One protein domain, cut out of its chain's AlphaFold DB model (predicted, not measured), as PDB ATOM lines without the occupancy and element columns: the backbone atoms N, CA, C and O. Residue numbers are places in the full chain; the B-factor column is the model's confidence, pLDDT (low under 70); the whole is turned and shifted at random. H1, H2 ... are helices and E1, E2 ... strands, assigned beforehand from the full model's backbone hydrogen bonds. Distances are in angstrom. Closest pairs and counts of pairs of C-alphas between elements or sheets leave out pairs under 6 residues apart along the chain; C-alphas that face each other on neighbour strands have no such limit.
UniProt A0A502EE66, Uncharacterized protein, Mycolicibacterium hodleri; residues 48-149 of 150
ATOM      1  N   ALA A  48     376.785 454.144 375.020       44.00
ATOM      2  CA  ALA A  48     377.495 454.898 376.059       44.00
ATOM      3  C   ALA A  48     377.965 456.269 375.524       44.00
ATOM      4  O   ALA A  48     379.149 456.588 375.498       44.00
ATOM      5  N   ASN A  49     377.030 457.053 375.001       44.69
ATOM      6  CA  ASN A  49     377.210 458.449 374.702       44.69
ATOM      7  C   ASN A  49     376.814 459.190 375.991       44.69
ATOM      8  O   ASN A  49     375.687 458.988 376.454       44.69
ATOM      9  N   PRO A  50     377.689 460.016 376.594       45.47
ATOM     10  CA  PRO A  50     377.355 460.794 377.794       45.47
ATOM     11  C   PRO A  50     376.072 461.632 377.633       45.47
ATOM     12  O   PRO A  50     375.390 461.933 378.610       45.47
ATOM     13  N   GLU A  51     375.679 461.932 376.392       37.47
ATOM     14  CA  GLU A  51     374.428 462.613 376.050       37.47
ATOM     15  C   GLU A  51     373.160 461.745 376.195       37.47
ATOM     16  O   GLU A  51     372.080 462.284 376.422       37.47
ATOM     17  N   VAL A  52     373.254 460.412 376.107       40.62
ATOM     18  CA  VAL A  52     372.084 459.503 376.131       40.62
ATOM     19  C   VAL A  52     371.568 459.259 377.557       40.62
ATOM     20  O   VAL A  52     370.394 458.943 377.738       40.62
ATOM     21  N   ALA A  53     372.392 459.508 378.580       38.47
ATOM     22  CA  ALA A  53     371.972 459.523 379.986       38.47
ATOM     23  C   ALA A  53     371.517 460.917 380.480       38.47
ATOM     24  O   ALA A  53     371.166 461.068 381.649       38.47
ATOM     25  N   GLY A  54     371.525 461.948 379.621       34.09
ATOM     26  CA  GLY A  54     371.038 463.299 379.942       34.09
ATOM     27  C   GLY A  54     371.894 464.107 380.930       34.09
ATOM     28  O   GLY A  54     371.538 465.238 381.257       34.09
ATOM     29  N   VAL A  55     373.028 463.571 381.391       41.50
ATOM     30  CA  VAL A  55     373.920 464.232 382.353       41.50
ATOM     31  C   VAL A  55     375.261 464.527 381.687       41.50
ATOM     32  O   VAL A  55     376.144 463.680 381.610       41.50
ATOM     33  N   ILE A  56     375.402 465.766 381.217       42.53
ATOM     34  CA  ILE A  56     376.595 466.247 380.503       42.53
ATOM     35  C   ILE A  56     377.747 466.641 381.439       42.53
ATOM     36  O   ILE A  56     378.894 466.699 381.011       42.53
ATOM     37  N   SER A  57     377.446 466.948 382.706       49.47
ATOM     38  CA  SER A  57     378.430 467.128 383.776       49.47
ATOM     39  C   SER A  57     377.756 467.161 385.150       49.47
ATOM     40  O   SER A  57     376.623 467.628 385.282       49.47
ATOM     41  N   LEU A  58     378.460 466.699 386.186       62.50
ATOM     42  CA  LEU A  58     378.043 466.822 387.589       62.50
ATOM     43  C   LEU A  58     379.080 467.637 388.357       62.50
ATOM     44  O   LEU A  58     380.267 467.355 388.264       62.50
ATOM     45  N   THR A  59     378.649 468.646 389.117       58.81
ATOM     46  CA  THR A  59     379.537 469.389 390.026       58.81
ATOM     47  C   THR A  59     379.208 469.041 391.471       58.81
ATOM     48  O   THR A  59     378.090 469.271 391.922       58.81
ATOM     49  N   VAL A  60     380.199 468.553 392.215       67.62
ATOM     50  CA  VAL A  60     380.110 468.300 393.659       67.62
ATOM     51  C   VAL A  60     380.995 469.304 394.386       67.62
ATOM     52  O   VAL A  60     382.159 469.467 394.030       67.62
ATOM     53  N   SER A  61     380.456 470.002 395.389       71.69
ATOM     54  CA  SER A  61     381.220 470.991 396.161       71.69
ATOM     55  C   SER A  61     381.831 470.351 397.397       71.69
ATOM     56  O   SER A  61     381.108 469.813 398.233       71.69
ATOM     57  N   ALA A  62     383.155 470.417 397.522       73.56
ATOM     58  CA  ALA A  62     383.829 469.977 398.732       73.56
ATOM     59  C   ALA A  62     383.725 471.059 399.828       73.56
ATOM     60  O   ALA A  62     383.974 472.232 399.544       73.56
ATOM     61  N   PRO A  63     383.391 470.692 401.078       75.56
ATOM     62  CA  PRO A  63     383.161 471.661 402.152       75.56
ATOM     63  C   PRO A  63     384.452 472.260 402.735       75.56
ATOM     64  O   PRO A  63     384.400 473.290 403.398       75.56
ATOM     65  N   SER A  64     385.608 471.623 402.522       83.31
ATOM     66  CA  SER A  64     386.911 472.088 403.014       83.31
ATOM     67  C   SER A  64     388.061 471.521 402.182       83.31
ATOM     68  O   SER A  64     387.888 470.544 401.446       83.31
ATOM     69  N   ALA A  65     389.239 472.151 402.263       84.62
ATOM     70  CA  ALA A  65     390.421 471.709 401.520       84.62
ATOM     71  C   ALA A  65     390.853 470.296 401.947       84.62
ATOM     72  O   ALA A  65     391.252 469.493 401.107       84.62
ATOM     73  N   ILE A  66     390.687 469.964 403.232       86.69
ATOM     74  CA  ILE A  66     390.924 468.617 403.768       86.69
ATOM     75  C   ILE A  66     389.970 467.612 403.109       86.69
ATOM     76  O   ILE A  66     390.429 466.629 402.534       86.69
ATOM     77  N   ALA A  67     388.661 467.891 403.097       82.44
ATOM     78  CA  ALA A  67     387.672 466.995 402.497       82.44
ATOM     79  C   ALA A  67     387.889 466.809 400.984       82.44
ATOM     80  O   ALA A  67     387.783 465.696 400.471       82.44
ATOM     81  N   ALA A  68     388.235 467.885 400.271       85.25
ATOM     82  CA  ALA A  68     388.581 467.832 398.853       85.25
ATOM     83  C   ALA A  68     389.825 466.965 398.593       85.25
ATOM     84  O   ALA A  68     389.821 466.147 397.671       85.25
ATOM     85  N   LEU A  69     390.877 467.122 399.407       89.62
ATOM     86  CA  LEU A  69     392.108 466.342 399.289       89.62
ATOM     87  C   LEU A  69     391.877 464.863 399.603       89.62
ATOM     88  O   LEU A  69     392.405 464.002 398.900       89.62
ATOM     89  N   ASP A  70     391.070 464.558 400.617       88.62
ATOM     90  CA  ASP A  70     390.724 463.180 400.960       88.62
ATOM     91  C   ASP A  70     389.921 462.518 399.837       88.62
ATOM     92  O   ASP A  70     390.238 461.396 399.442       88.62
ATOM     93  N   THR A  71     388.948 463.219 399.245       85.38
ATOM     94  CA  THR A  71     388.228 462.730 398.058       85.38
ATOM     95  C   THR A  71     389.176 462.477 396.885       85.38
ATOM     96  O   THR A  71     389.120 461.401 396.291       85.38
ATOM     97  N   HIS A  72     390.086 463.410 396.580       89.56
ATOM     98  CA  HIS A  72     391.102 463.214 395.539       89.56
ATOM     99  C   HIS A  72     391.958 461.965 395.805       89.56
ATOM    100  O   HIS A  72     392.107 461.120 394.924       89.56
ATOM    101  N   ARG A  73     392.469 461.798 397.030       91.06
ATOM    102  CA  ARG A  73     393.286 460.635 397.414       91.06
ATOM    103  C   ARG A  73     392.524 459.321 397.280       91.06
ATOM    104  O   ARG A  73     393.083 458.360 396.758       91.06
ATOM    105  N   ARG A  74     391.259 459.274 397.713       88.12
ATOM    106  CA  ARG A  74     390.427 458.075 397.552       88.12
ATOM    107  C   ARG A  74     390.198 457.747 396.069       88.12
ATOM    108  O   ARG A  74     390.323 456.589 395.689       88.12
ATOM    109  N   LEU A  75     389.930 458.749 395.225       88.69
ATOM    110  CA  LEU A  75     389.761 458.563 393.776       88.69
ATOM    111  C   LEU A  75     391.044 458.039 393.106       88.69
ATOM    112  O   LEU A  75     390.985 457.105 392.309       88.69
ATOM    113  N   VAL A  76     392.209 458.585 393.466       89.94
ATOM    114  CA  VAL A  76     393.512 458.097 392.979       89.94
ATOM    115  C   VAL A  76     393.767 456.652 393.417       89.94
ATOM    116  O   VAL A  76     394.271 455.858 392.625       89.94
ATOM    117  N   ALA A  77     393.385 456.281 394.644       88.69
ATOM    118  CA  ALA A  77     393.564 454.925 395.164       88.69
ATOM    119  C   ALA A  77     392.791 453.857 394.367       88.69
ATOM    120  O   ALA A  77     393.244 452.718 394.285       88.69
ATOM    121  N   ILE A  78     391.671 454.227 393.735       84.75
ATOM    122  CA  ILE A  78     390.907 453.344 392.836       84.75
ATOM    123  C   ILE A  78     391.318 453.483 391.359       84.75
ATOM    124  O   ILE A  78     390.625 452.996 390.471       84.75
ATOM    125  N   GLY A  79     392.430 454.167 391.075       86.50
ATOM    126  CA  GLY A  79     392.966 454.344 389.724       86.50
ATOM    127  C   GLY A  79     392.304 455.455 388.905       86.50
ATOM    128  O   GLY A  79     392.678 455.647 387.746       86.50
ATOM    129  N   SER A  80     391.366 456.216 389.481       88.12
ATOM    130  CA  SER A  80     390.800 457.389 388.811       88.12
ATOM    131  C   SER A  80     391.845 458.503 388.730       88.12
ATOM    132  O   SER A  80     392.668 458.684 389.628       88.12
ATOM    133  N   ARG A  81     391.827 459.254 387.628       89.25
ATOM    134  CA  ARG A  81     392.767 460.348 387.376       89.25
ATOM    135  C   ARG A  81     392.003 461.597 386.991       89.25
ATOM    136  O   ARG A  81     391.058 461.531 386.202       89.25
ATOM    137  N   HIS A  82     392.433 462.731 387.531       90.19
ATOM    138  CA  HIS A  82     392.004 464.017 387.009       90.19
ATOM    139  C   HIS A  82     392.555 464.196 385.594       90.19
ATOM    140  O   HIS A  82     393.659 463.750 385.289       90.19
ATOM    141  N   HIS A  83     391.789 464.844 384.724       88.75
ATOM    142  CA  HIS A  83     392.204 465.089 383.335       88.75
ATOM    143  C   HIS A  83     392.119 466.560 382.933       88.75
ATOM    144  O   HIS A  83     392.570 466.920 381.850       88.75
ATOM    145  N   ARG A  84     391.513 467.403 383.774       87.06
ATOM    146  CA  ARG A  84     391.323 468.826 383.507       87.06
ATOM    147  C   ARG A  84     391.094 469.577 384.812       87.06
ATOM    148  O   ARG A  84     390.520 469.031 385.752       87.06
ATOM    149  N   ALA A  85     391.480 470.845 384.857       87.44
ATOM    150  CA  ALA A  85     391.027 471.783 385.874       87.44
ATOM    151  C   ALA A  85     390.522 473.060 385.201       87.44
ATOM    152  O   ALA A  85     391.062 473.497 384.187       87.44
ATOM    153  N   THR A  86     389.463 473.649 385.747       83.31
ATOM    154  CA  THR A  86     388.895 474.901 385.232       83.31
ATOM    155  C   THR A  86     388.713 475.894 386.353       83.31
ATOM    156  O   THR A  86     388.341 475.509 387.463       83.31
ATOM    157  N   ASP A  87     388.876 477.164 386.019       76.12
ATOM    158  CA  ASP A  87     388.619 478.270 386.928       76.12
ATOM    159  C   ASP A  87     387.495 479.168 386.398       76.12
ATOM    160  O   ASP A  87     387.496 479.550 385.224       76.12
ATOM    161  N   ASP A  88     386.501 479.490 387.225       67.31
ATOM    162  CA  ASP A  88     385.452 480.449 386.869       67.31
ATOM    163  C   ASP A  88     384.917 481.216 388.088       67.31
ATOM    164  O   ASP A  88     385.415 481.083 389.194       67.31
ATOM    165  N   VAL A  89     383.880 482.038 387.911       62.31
ATOM    166  CA  VAL A  89     383.315 482.860 389.005       62.31
ATOM    167  C   VAL A  89     382.702 482.075 390.156       62.31
ATOM    168  O   VAL A  89     382.438 482.639 391.212       62.31
ATOM    169  N   SER A  90     382.452 480.788 389.962       60.81
ATOM    170  CA  SER A  90     382.066 479.885 391.034       60.81
ATOM    171  C   SER A  90     383.275 479.168 391.644       60.81
ATOM    172  O   SER A  90     383.103 478.394 392.570       60.81
ATOM    173  N   GLY A  91     384.502 479.455 391.233       72.88
ATOM    174  CA  GLY A  91     385.725 478.924 391.828       72.88
ATOM    175  C   GLY A  91     386.349 477.787 391.027       72.88
ATOM    176  O   GLY A  91     385.930 477.448 389.916       72.88
ATOM    177  N   VAL A  92     387.367 477.177 391.629       84.25
ATOM    178  CA  VAL A  92     388.199 476.167 390.971       84.25
ATOM    179  C   VAL A  92     387.500 474.805 390.956       84.25
ATOM    180  O   VAL A  92     386.998 474.337 391.977       84.25
ATOM    181  N   ARG A  93     387.515 474.122 389.807       84.50
ATOM    182  CA  ARG A  93     387.040 472.739 389.645       84.50
ATOM    183  C   ARG A  93     388.150 471.831 389.142       84.50
ATOM    184  O   ARG A  93     388.878 472.202 388.224       84.50
ATOM    185  N   LEU A  94     388.211 470.622 389.690       88.94
ATOM    186  CA  LEU A  94     389.047 469.527 389.208       88.94
ATOM    187  C   LEU A  94     388.151 468.444 388.600       88.94
ATOM    188  O   LEU A  94     387.208 467.991 389.248       88.94
ATOM    189  N   TRP A  95     388.426 468.056 387.361       86.88
ATOM    190  CA  TRP A  95     387.572 467.180 386.564       86.88
ATOM    191  C   TRP A  95     388.132 465.765 386.481       86.88
ATOM    192  O   TRP A  95     389.321 465.567 386.213       86.88
ATOM    193  N   TYR A  96     387.242 464.801 386.678       88.12
ATOM    194  CA  TYR A  96     387.464 463.366 386.573       88.12
ATOM    195  C   TYR A  96     386.468 462.778 385.586       88.12
ATOM    196  O   TYR A  96     385.419 463.367 385.328       88.12
ATOM    197  N   ARG A  97     386.756 461.563 385.122       84.56
ATOM    198  CA  ARG A  97     385.757 460.732 384.456       84.56
ATOM    199  C   ARG A  97     385.310 459.617 385.372       84.56
ATOM    200  O   ARG A  97     386.145 458.972 386.016       84.56
ATOM    201  N   ASP A  98     384.004 459.396 385.404       79.38
ATOM    202  CA  ASP A  98     383.479 458.136 385.903       79.38
ATOM    203  C   ASP A  98     383.839 456.992 384.924       79.38
ATOM    204  O   ASP A  98     384.287 457.242 383.796       79.38
ATOM    205  N   PRO A  99     383.661 455.720 385.315       79.88
ATOM    206  CA  PRO A  99     383.979 454.585 384.444       79.88
ATOM    207  C   PRO A  99     383.170 454.515 383.138       79.88
ATOM    208  O   PRO A  99     383.558 453.793 382.225       79.88
ATOM    209  N   ASN A 100     382.070 455.267 383.018       72.75
ATOM    210  CA  ASN A 100     381.273 455.351 381.794       72.75
ATOM    211  C   ASN A 100     381.700 456.516 380.883       72.75
ATOM    212  O   ASN A 100     381.157 456.665 379.788       72.75
ATOM    213  N   GLY A 101     382.680 457.321 381.300       72.75
ATOM    214  CA  GLY A 101     383.203 458.449 380.535       72.75
ATOM    215  C   GLY A 101     382.469 459.771 380.764       72.75
ATOM    216  O   GLY A 101     382.743 460.727 380.039       72.75
ATOM    217  N   THR A 102     381.573 459.853 381.750       71.81
ATOM    218  CA  THR A 102     380.905 461.104 382.122       71.81
ATOM    219  C   THR A 102     381.867 462.004 382.895       71.81
ATOM    220  O   THR A 102     382.496 461.572 383.863       71.81
ATOM    221  N   ASP A 103     381.956 463.273 382.488       73.62
ATOM    222  CA  ASP A 103     382.775 464.272 383.173       73.62
ATOM    223  C   ASP A 103     382.126 464.676 384.513       73.62
ATOM    224  O   ASP A 103     380.975 465.123 384.584       73.62
ATOM    225  N   VAL A 104     382.890 464.562 385.598       77.06
ATOM    226  CA  VAL A 104     382.483 464.951 386.950       77.06
ATOM    227  C   VAL A 104     383.490 465.938 387.526       77.06
ATOM    228  O   VAL A 104     384.677 465.646 387.666       77.06
ATOM    229  N   ALA A 105     383.003 467.117 387.891       81.00
ATOM    230  CA  ALA A 105     383.773 468.159 388.543       81.00
ATOM    231  C   ALA A 105     383.670 468.068 390.067       81.00
ATOM    232  O   ALA A 105     382.584 468.139 390.647       81.00
ATOM    233  N   VAL A 106     384.820 468.054 390.730       82.31
ATOM    234  CA  VAL A 106     384.941 468.376 392.152       82.31
ATOM    235  C   VAL A 106     385.278 469.858 392.264       82.31
ATOM    236  O   VAL A 106     386.375 470.285 391.900       82.31
ATOM    237  N   ARG A 107     384.331 470.661 392.748       82.50
ATOM    238  CA  ARG A 107     384.557 472.071 393.070       82.50
ATOM    239  C   ARG A 107     385.347 472.154 394.369       82.50
ATOM    240  O   ARG A 107     384.918 471.649 395.408       82.50
ATOM    241  N   LEU A 108     386.508 472.784 394.275       84.88
ATOM    242  CA  LEU A 108     387.441 472.973 395.370       84.88
ATOM    243  C   LEU A 108     387.052 474.229 396.161       84.88
ATOM    244  O   LEU A 108     386.526 475.179 395.578       84.88
ATOM    245  N   PRO A 109     387.336 474.279 397.471       80.06
ATOM    246  CA  PRO A 109     387.060 475.439 398.315       80.06
ATOM    247  C   PRO A 109     388.173 476.483 398.161       80.06
ATOM    248  O   PRO A 109     388.771 476.937 399.133       80.06
ATOM    249  N   PHE A 110     388.495 476.805 396.909       78.75
ATOM    250  CA  PHE A 110     389.450 477.831 396.529       78.75
ATOM    251  C   PHE A 110     388.737 478.914 395.760       78.75
ATOM    252  O   PHE A 110     387.978 478.628 394.828       78.75
ATOM    253  N   ASP A 111     389.078 480.149 396.097       73.25
ATOM    254  CA  ASP A 111     388.745 481.265 395.241       73.25
ATOM    255  C   ASP A 111     389.470 481.120 393.906       73.25
ATOM    256  O   ASP A 111     390.638 480.685 393.829       73.25
ATOM    257  N   ALA A 112     388.725 481.483 392.868       69.12
ATOM    258  CA  ALA A 112     389.245 481.675 391.534       69.12
ATOM    259  C   ALA A 112     390.340 482.738 391.544       69.12
ATOM    260  O   ALA A 112     390.257 483.714 392.294       69.12
ATOM    261  N   ASP A 113     391.353 482.579 390.694       70.19
ATOM    262  CA  ASP A 113     392.250 483.701 390.437       70.19
ATOM    263  C   ASP A 113     391.453 484.783 389.703       70.19
ATOM    264  O   ASP A 113     390.897 484.544 388.628       70.19
ATOM    265  N   ALA A 114     391.397 485.985 390.276       65.12
ATOM    266  CA  ALA A 114     390.671 487.112 389.697       65.12
ATOM    267  C   ALA A 114     391.172 487.488 388.288       65.12
ATOM    268  O   ALA A 114     390.443 488.128 387.529       65.12
ATOM    269  N   ASN A 115     392.398 487.088 387.932       68.12
ATOM    270  CA  ASN A 115     392.989 487.327 386.618       68.12
ATOM    271  C   ASN A 115     392.648 486.246 385.582       68.12
ATOM    272  O   ASN A 115     392.889 486.455 384.388       68.12
ATOM    273  N   ASN A 116     392.101 485.099 385.998       66.50
ATOM    274  CA  ASN A 116     391.733 484.034 385.075       66.50
ATOM    275  C   ASN A 116     390.427 484.373 384.349       66.50
ATOM    276  O   ASN A 116     389.461 484.890 384.917       66.50
ATOM    277  N   ARG A 117     390.374 484.054 383.054       64.56
ATOM    278  CA  ARG A 117     389.124 484.147 382.291       64.56
ATOM    279  C   ARG A 117     388.160 483.063 382.775       64.56
ATOM    280  O   ARG A 117     388.577 481.967 383.133       64.56
ATOM    281  N   ARG A 118     386.852 483.335 382.729       62.12
ATOM    282  CA  ARG A 118     385.834 482.324 383.063       62.12
ATOM    283  C   ARG A 118     385.998 481.078 382.192       62.12
ATOM    284  O   ARG A 118     386.021 481.188 380.968       62.12
ATOM    285  N   GLY A 119     386.056 479.914 382.831       61.78
ATOM    286  CA  GLY A 119     386.214 478.630 382.156       61.78
ATOM    287  C   GLY A 119     387.616 478.412 381.591       61.78
ATOM    288  O   GLY A 119     387.796 477.499 380.784       61.78
ATOM    289  N   GLN A 120     388.596 479.236 381.981       73.25
ATOM    290  CA  GLN A 120     389.982 479.041 381.591       73.25
ATOM    291  C   GLN A 120     390.471 477.709 382.144       73.25
ATOM    292  O   GLN A 120     390.353 477.418 383.337       73.25
ATOM    293  N   GLU A 121     391.003 476.894 381.242       78.00
ATOM    294  CA  GLU A 121     391.696 475.681 381.623       78.00
ATOM    295  C   GLU A 121     393.021 476.049 382.277       78.00
ATOM    296  O   GLU A 121     393.769 476.901 381.788       78.00
ATOM    297  N   ILE A 122     393.273 475.417 383.410       84.25
ATOM    298  CA  ILE A 122     394.476 475.608 384.200       84.25
ATOM    299  C   ILE A 122     395.123 474.253 384.438       84.25
ATOM    300  O   ILE A 122     394.455 473.220 384.394       84.25
ATOM    301  N   ASP A 123     396.428 474.267 384.692       87.19
ATOM    302  CA  ASP A 123     397.193 473.053 384.958       87.19
ATOM    303  C   ASP A 123     396.611 472.307 386.181       87.19
ATOM    304  O   ASP A 123     396.636 472.845 387.299       87.19
ATOM    305  N   PRO A 124     396.060 471.092 385.996       87.50
ATOM    306  CA  PRO A 124     395.428 470.363 387.079       87.50
ATOM    307  C   PRO A 124     396.429 469.873 388.133       87.50
ATOM    308  O   PRO A 124     396.067 469.811 389.309       87.50
ATOM    309  N   ASP A 125     397.691 469.610 387.778       89.94
ATOM    310  CA  ASP A 125     398.710 469.166 388.741       89.94
ATOM    311  C   ASP A 125     399.133 470.316 389.664       89.94
ATOM    312  O   ASP A 125     399.305 470.148 390.882       89.94
ATOM    313  N   ARG A 126     399.189 471.537 389.120       89.12
ATOM    314  CA  ARG A 126     399.347 472.757 389.922       89.12
ATOM    315  C   ARG A 126     398.191 472.933 390.911       89.12
ATOM    316  O   ARG A 126     398.417 473.351 392.049       89.12
ATOM    317  N   ILE A 127     396.963 472.601 390.511       90.06
ATOM    318  CA  ILE A 127     395.796 472.661 391.399       90.06
ATOM    319  C   ILE A 127     395.857 471.609 392.505       90.06
ATOM    320  O   ILE A 127     395.571 471.944 393.655       90.06
ATOM    321  N   VAL A 128     396.282 470.379 392.208       91.00
ATOM    322  CA  VAL A 128     396.502 469.347 393.235       91.00
ATOM    323  C   VAL A 128     397.571 469.790 394.239       91.00
ATOM    324  O   VAL A 128     397.382 469.634 395.445       91.00
ATOM    325  N   THR A 129     398.647 470.428 393.776       92.38
ATOM    326  CA  THR A 129     399.698 470.972 394.655       92.38
ATOM    327  C   THR A 129     399.152 472.064 395.582       92.38
ATOM    328  O   THR A 129     399.373 472.036 396.793       92.38
ATOM    329  N   ARG A 130     398.364 473.007 395.043       90.69
ATOM    330  CA  ARG A 130     397.673 474.037 395.842       90.69
ATOM    331  C   ARG A 130     396.702 473.411 396.847       90.69
ATOM    332  O   ARG A 130     396.591 473.896 397.971       90.69
ATOM    333  N   LEU A 131     396.026 472.329 396.457       91.31
ATOM    334  CA  LEU A 131     395.113 471.588 397.321       91.31
ATOM    335  C   LEU A 131     395.818 470.941 398.511       91.31
ATOM    336  O   LEU A 131     395.316 471.027 399.632       91.31
ATOM    337  N   GLN A 132     396.988 470.346 398.284       93.00
ATOM    338  CA  GLN A 132     397.817 469.780 399.346       93.00
ATOM    339  C   GLN A 132     398.246 470.852 400.351       93.00
ATOM    340  O   GLN A 132     397.970 470.705 401.540       93.00
ATOM    341  N   ALA A 133     398.802 471.967 399.867       90.19
ATOM    342  CA  ALA A 133     399.237 473.070 400.724       90.19
ATOM    343  C   ALA A 133     398.082 473.654 401.557       90.19
ATOM    344  O   ALA A 133     398.217 473.869 402.759       90.19
ATOM    345  N   ALA A 134     396.909 473.864 400.949       87.50
ATOM    346  CA  ALA A 134     395.750 474.396 401.663       87.50
ATOM    347  C   ALA A 134     395.231 473.446 402.757       87.50
ATOM    348  O   ALA A 134     394.803 473.898 403.820       87.50
ATOM    349  N   ALA A 135     395.270 472.132 402.517       88.06
ATOM    350  CA  ALA A 135     394.888 471.145 403.521       88.06
ATOM    351  C   ALA A 135     395.894 471.074 404.682       88.06
ATOM    352  O   ALA A 135     395.485 470.859 405.821       88.06
ATOM    353  N   GLU A 136     397.189 471.258 404.417       89.62
ATOM    354  CA  GLU A 136     398.232 471.316 405.450       89.62
ATOM    355  C   GLU A 136     398.077 472.551 406.341       89.62
ATOM    356  O   GLU A 136     398.029 472.412 407.564       89.62
ATOM    357  N   SER A 137     397.877 473.732 405.749       86.88
ATOM    358  CA  SER A 137     397.612 474.959 406.511       86.88
ATOM    359  C   SER A 137     396.358 474.839 407.381       86.88
ATOM    360  O   SER A 137     396.366 475.254 408.537       86.88
ATOM    361  N   ALA A 138     395.287 474.224 406.866       83.94
ATOM    362  CA  ALA A 138     394.058 474.015 407.631       83.94
ATOM    363  C   ALA A 138     394.261 473.094 408.851       83.94
ATOM    364  O   ALA A 138     393.625 473.296 409.883       83.94
ATOM    365  N   LYS A 139     395.155 472.101 408.756       81.19
ATOM    366  CA  LYS A 139     395.505 471.236 409.894       81.19
ATOM    367  C   LYS A 139     396.305 471.980 410.962       81.19
ATOM    368  O   LYS A 139     396.061 471.756 412.141       81.19
ATOM    369  N   ALA A 140     397.221 472.861 410.560       74.25
ATOM    370  CA  ALA A 140     398.023 473.656 411.490       74.25
ATOM    371  C   ALA A 140     397.154 474.613 412.325       74.25
ATOM    372  O   ALA A 140     397.274 474.639 413.545       74.25
ATOM    373  N   VAL A 141     396.200 475.303 411.688       73.12
ATOM    374  CA  VAL A 141     395.253 476.201 412.378       73.12
ATOM    375  C   VAL A 141     394.394 475.448 413.401       73.12
ATOM    376  O   VAL A 141     394.136 475.955 414.490       73.12
ATOM    377  N   HIS A 142     393.969 474.223 413.079       63.75
ATOM    378  CA  HIS A 142     393.238 473.381 414.027       63.75
ATOM    379  C   HIS A 142     394.087 472.959 415.237       63.75
ATOM    380  O   HIS A 142     393.556 472.903 416.340       63.75
ATOM    381  N   ALA A 143     395.384 472.698 415.047       65.75
ATOM    382  CA  ALA A 143     396.288 472.303 416.126       65.75
ATOM    383  C   ALA A 143     396.663 473.474 417.056       65.75
ATOM    384  O   ALA A 143     396.790 473.283 418.264       65.75
ATOM    385  N   GLU A 144     396.811 474.689 416.521       61.28
ATOM    386  CA  GLU A 144     397.100 475.888 417.323       61.28
ATOM    387  C   GLU A 144     395.892 476.320 418.171       61.28
ATOM    388  O   GLU A 144     396.058 476.691 419.330       61.28
ATOM    389  N   GLY A 145     394.667 476.181 417.650       58.59
ATOM    390  CA  GLY A 145     393.442 476.492 418.398       58.59
ATOM    391  C   GLY A 145     393.144 475.551 419.577       58.59
ATOM    392  O   GLY A 145     392.425 475.942 420.494       58.59
ATOM    393  N   GLU A 146     393.698 474.335 419.583       55.47
ATOM    394  CA  GLU A 146     393.614 473.409 420.726       55.47
ATOM    395  C   GLU A 146     394.668 473.702 421.807       55.47
ATOM    396  O   GLU A 146     394.450 473.371 422.971       55.47
ATOM    397  N   SER A 147     395.778 474.364 421.460       55.94
ATOM    398  CA  SER A 147     396.866 474.670 422.401       55.94
ATOM    399  C   SER A 147     396.554 475.833 423.349       55.94
ATOM    400  O   SER A 147     397.138 475.892 424.429       55.94
ATOM    401  N   ASP A 148     395.642 476.738 422.981       54.00
ATOM    402  CA  ASP A 148     395.266 477.912 423.790       54.00
ATOM    403  C   ASP A 148     394.285 477.589 424.943       54.00
ATOM    404  O   ASP A 148     393.872 478.486 425.681       54.00
ATOM    405  N   TYR A 149     393.916 476.315 425.125       52.09
ATOM    406  CA  TYR A 149     393.006 475.847 426.185       52.09
ATOM    407  C   TYR A 149     393.645 474.882 427.207       52.09
ATOM    408  O   TYR A 149     392.922 474.275 428.002       52.09
TER     409      TYR A 149
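Overview. This is residues 48 to 149 of the 150 residues of an uncharacterized protein of Mycolicibacterium hodleri (UniProt A0A502EE66). A strongly twisted sheet of five strands has both helices over one face: H1 covers E4 and E3 along the strands, and the long H2 starts over E3 and E2, passes residues 65 to 69 at the first end of H1 and runs on past the sheet, where residues 140 to 149 stick out as an arm. The printed part has 102 residues, with named elements in the order E1, H1, E2, E3, E4, E5, H2; the sheet is mixed, in the order E1, E4, E3, E2, E5, and the class is mixed, helices and strands. The whole is only just loose, close to compact, with a radius of gyration of the C-alphas of 15.4 A, and elongated, spanning 57 by 34 by 21 A.

Along the chain. In the sheet, E1 is residues 58 to 61, starting at C-alpha 58 (378.043, 466.822, 387.589), E4 residues 103 to 107, E3 residues 91 to 97, 19.6 A long, E2 residues 82 to 88, 17.7 A long, and E5 residues 120 to 122. H1, residues 65 to 77, is 18.2 A long. H2, residues 124 to 147, is 35.6 A long and ends at C-alpha 147 (396.866, 474.670, 422.401).

Arrangement. E2, E3 and E4 form a meander, each strand the antiparallel neighbour of the one before, with hairpins E2 and E3, and E3 and E4. N 93 and O 86 are 2.8 A apart, and N 106 and O 94 2.8 A. With E5, antiparallel to E2, they form a Greek key, the first of four strands beside the fourth; N 122 and O 85 are 3.0 A apart. E1 is parallel to E4, with N 60 and O 105 2.9 A apart. E1, H1 and E2 form a split strand-helix-strand unit, two strands of one sheet with a helix between them along the chain and with E4 and E3 between them in the sheet; its crossover is right-handed. H1 is on the sheet at a height of 10.0 A. H2 is on the same face, over E3 and only just over E2, where 3 of its C-alphas fall; on the local plane it stands at 65 degrees to E3, across the strands. C-alphas 85 and 124 are the closest of E2 and H2, 4.8 A apart. H1, with residues 65 to 69 alone, touches residues 131 to 138 of H2, opposite ways at a steep tilt of 51 degrees; the C-alphas of Ile 66 and Ala 135 are closest, 4.7 A apart. Every O i to N i+4 pair is within hydrogen-bond range in H1, and 18 of 20 in H2.

Size, cuts and confidence. The C-alphas of Val 52 and Tyr 149 are farthest apart, 56.7 A. Without residues 140 to 149, the body spans 42 by 32 by 21 A. The printed part has no cut; the link from E4 to E5, residues 108 to 119, is long. Mean pLDDT of the printed part is 75.2, with residues 48 to 60, 88 to 90, 112, 114 to 119 and 142 to 149 under 70.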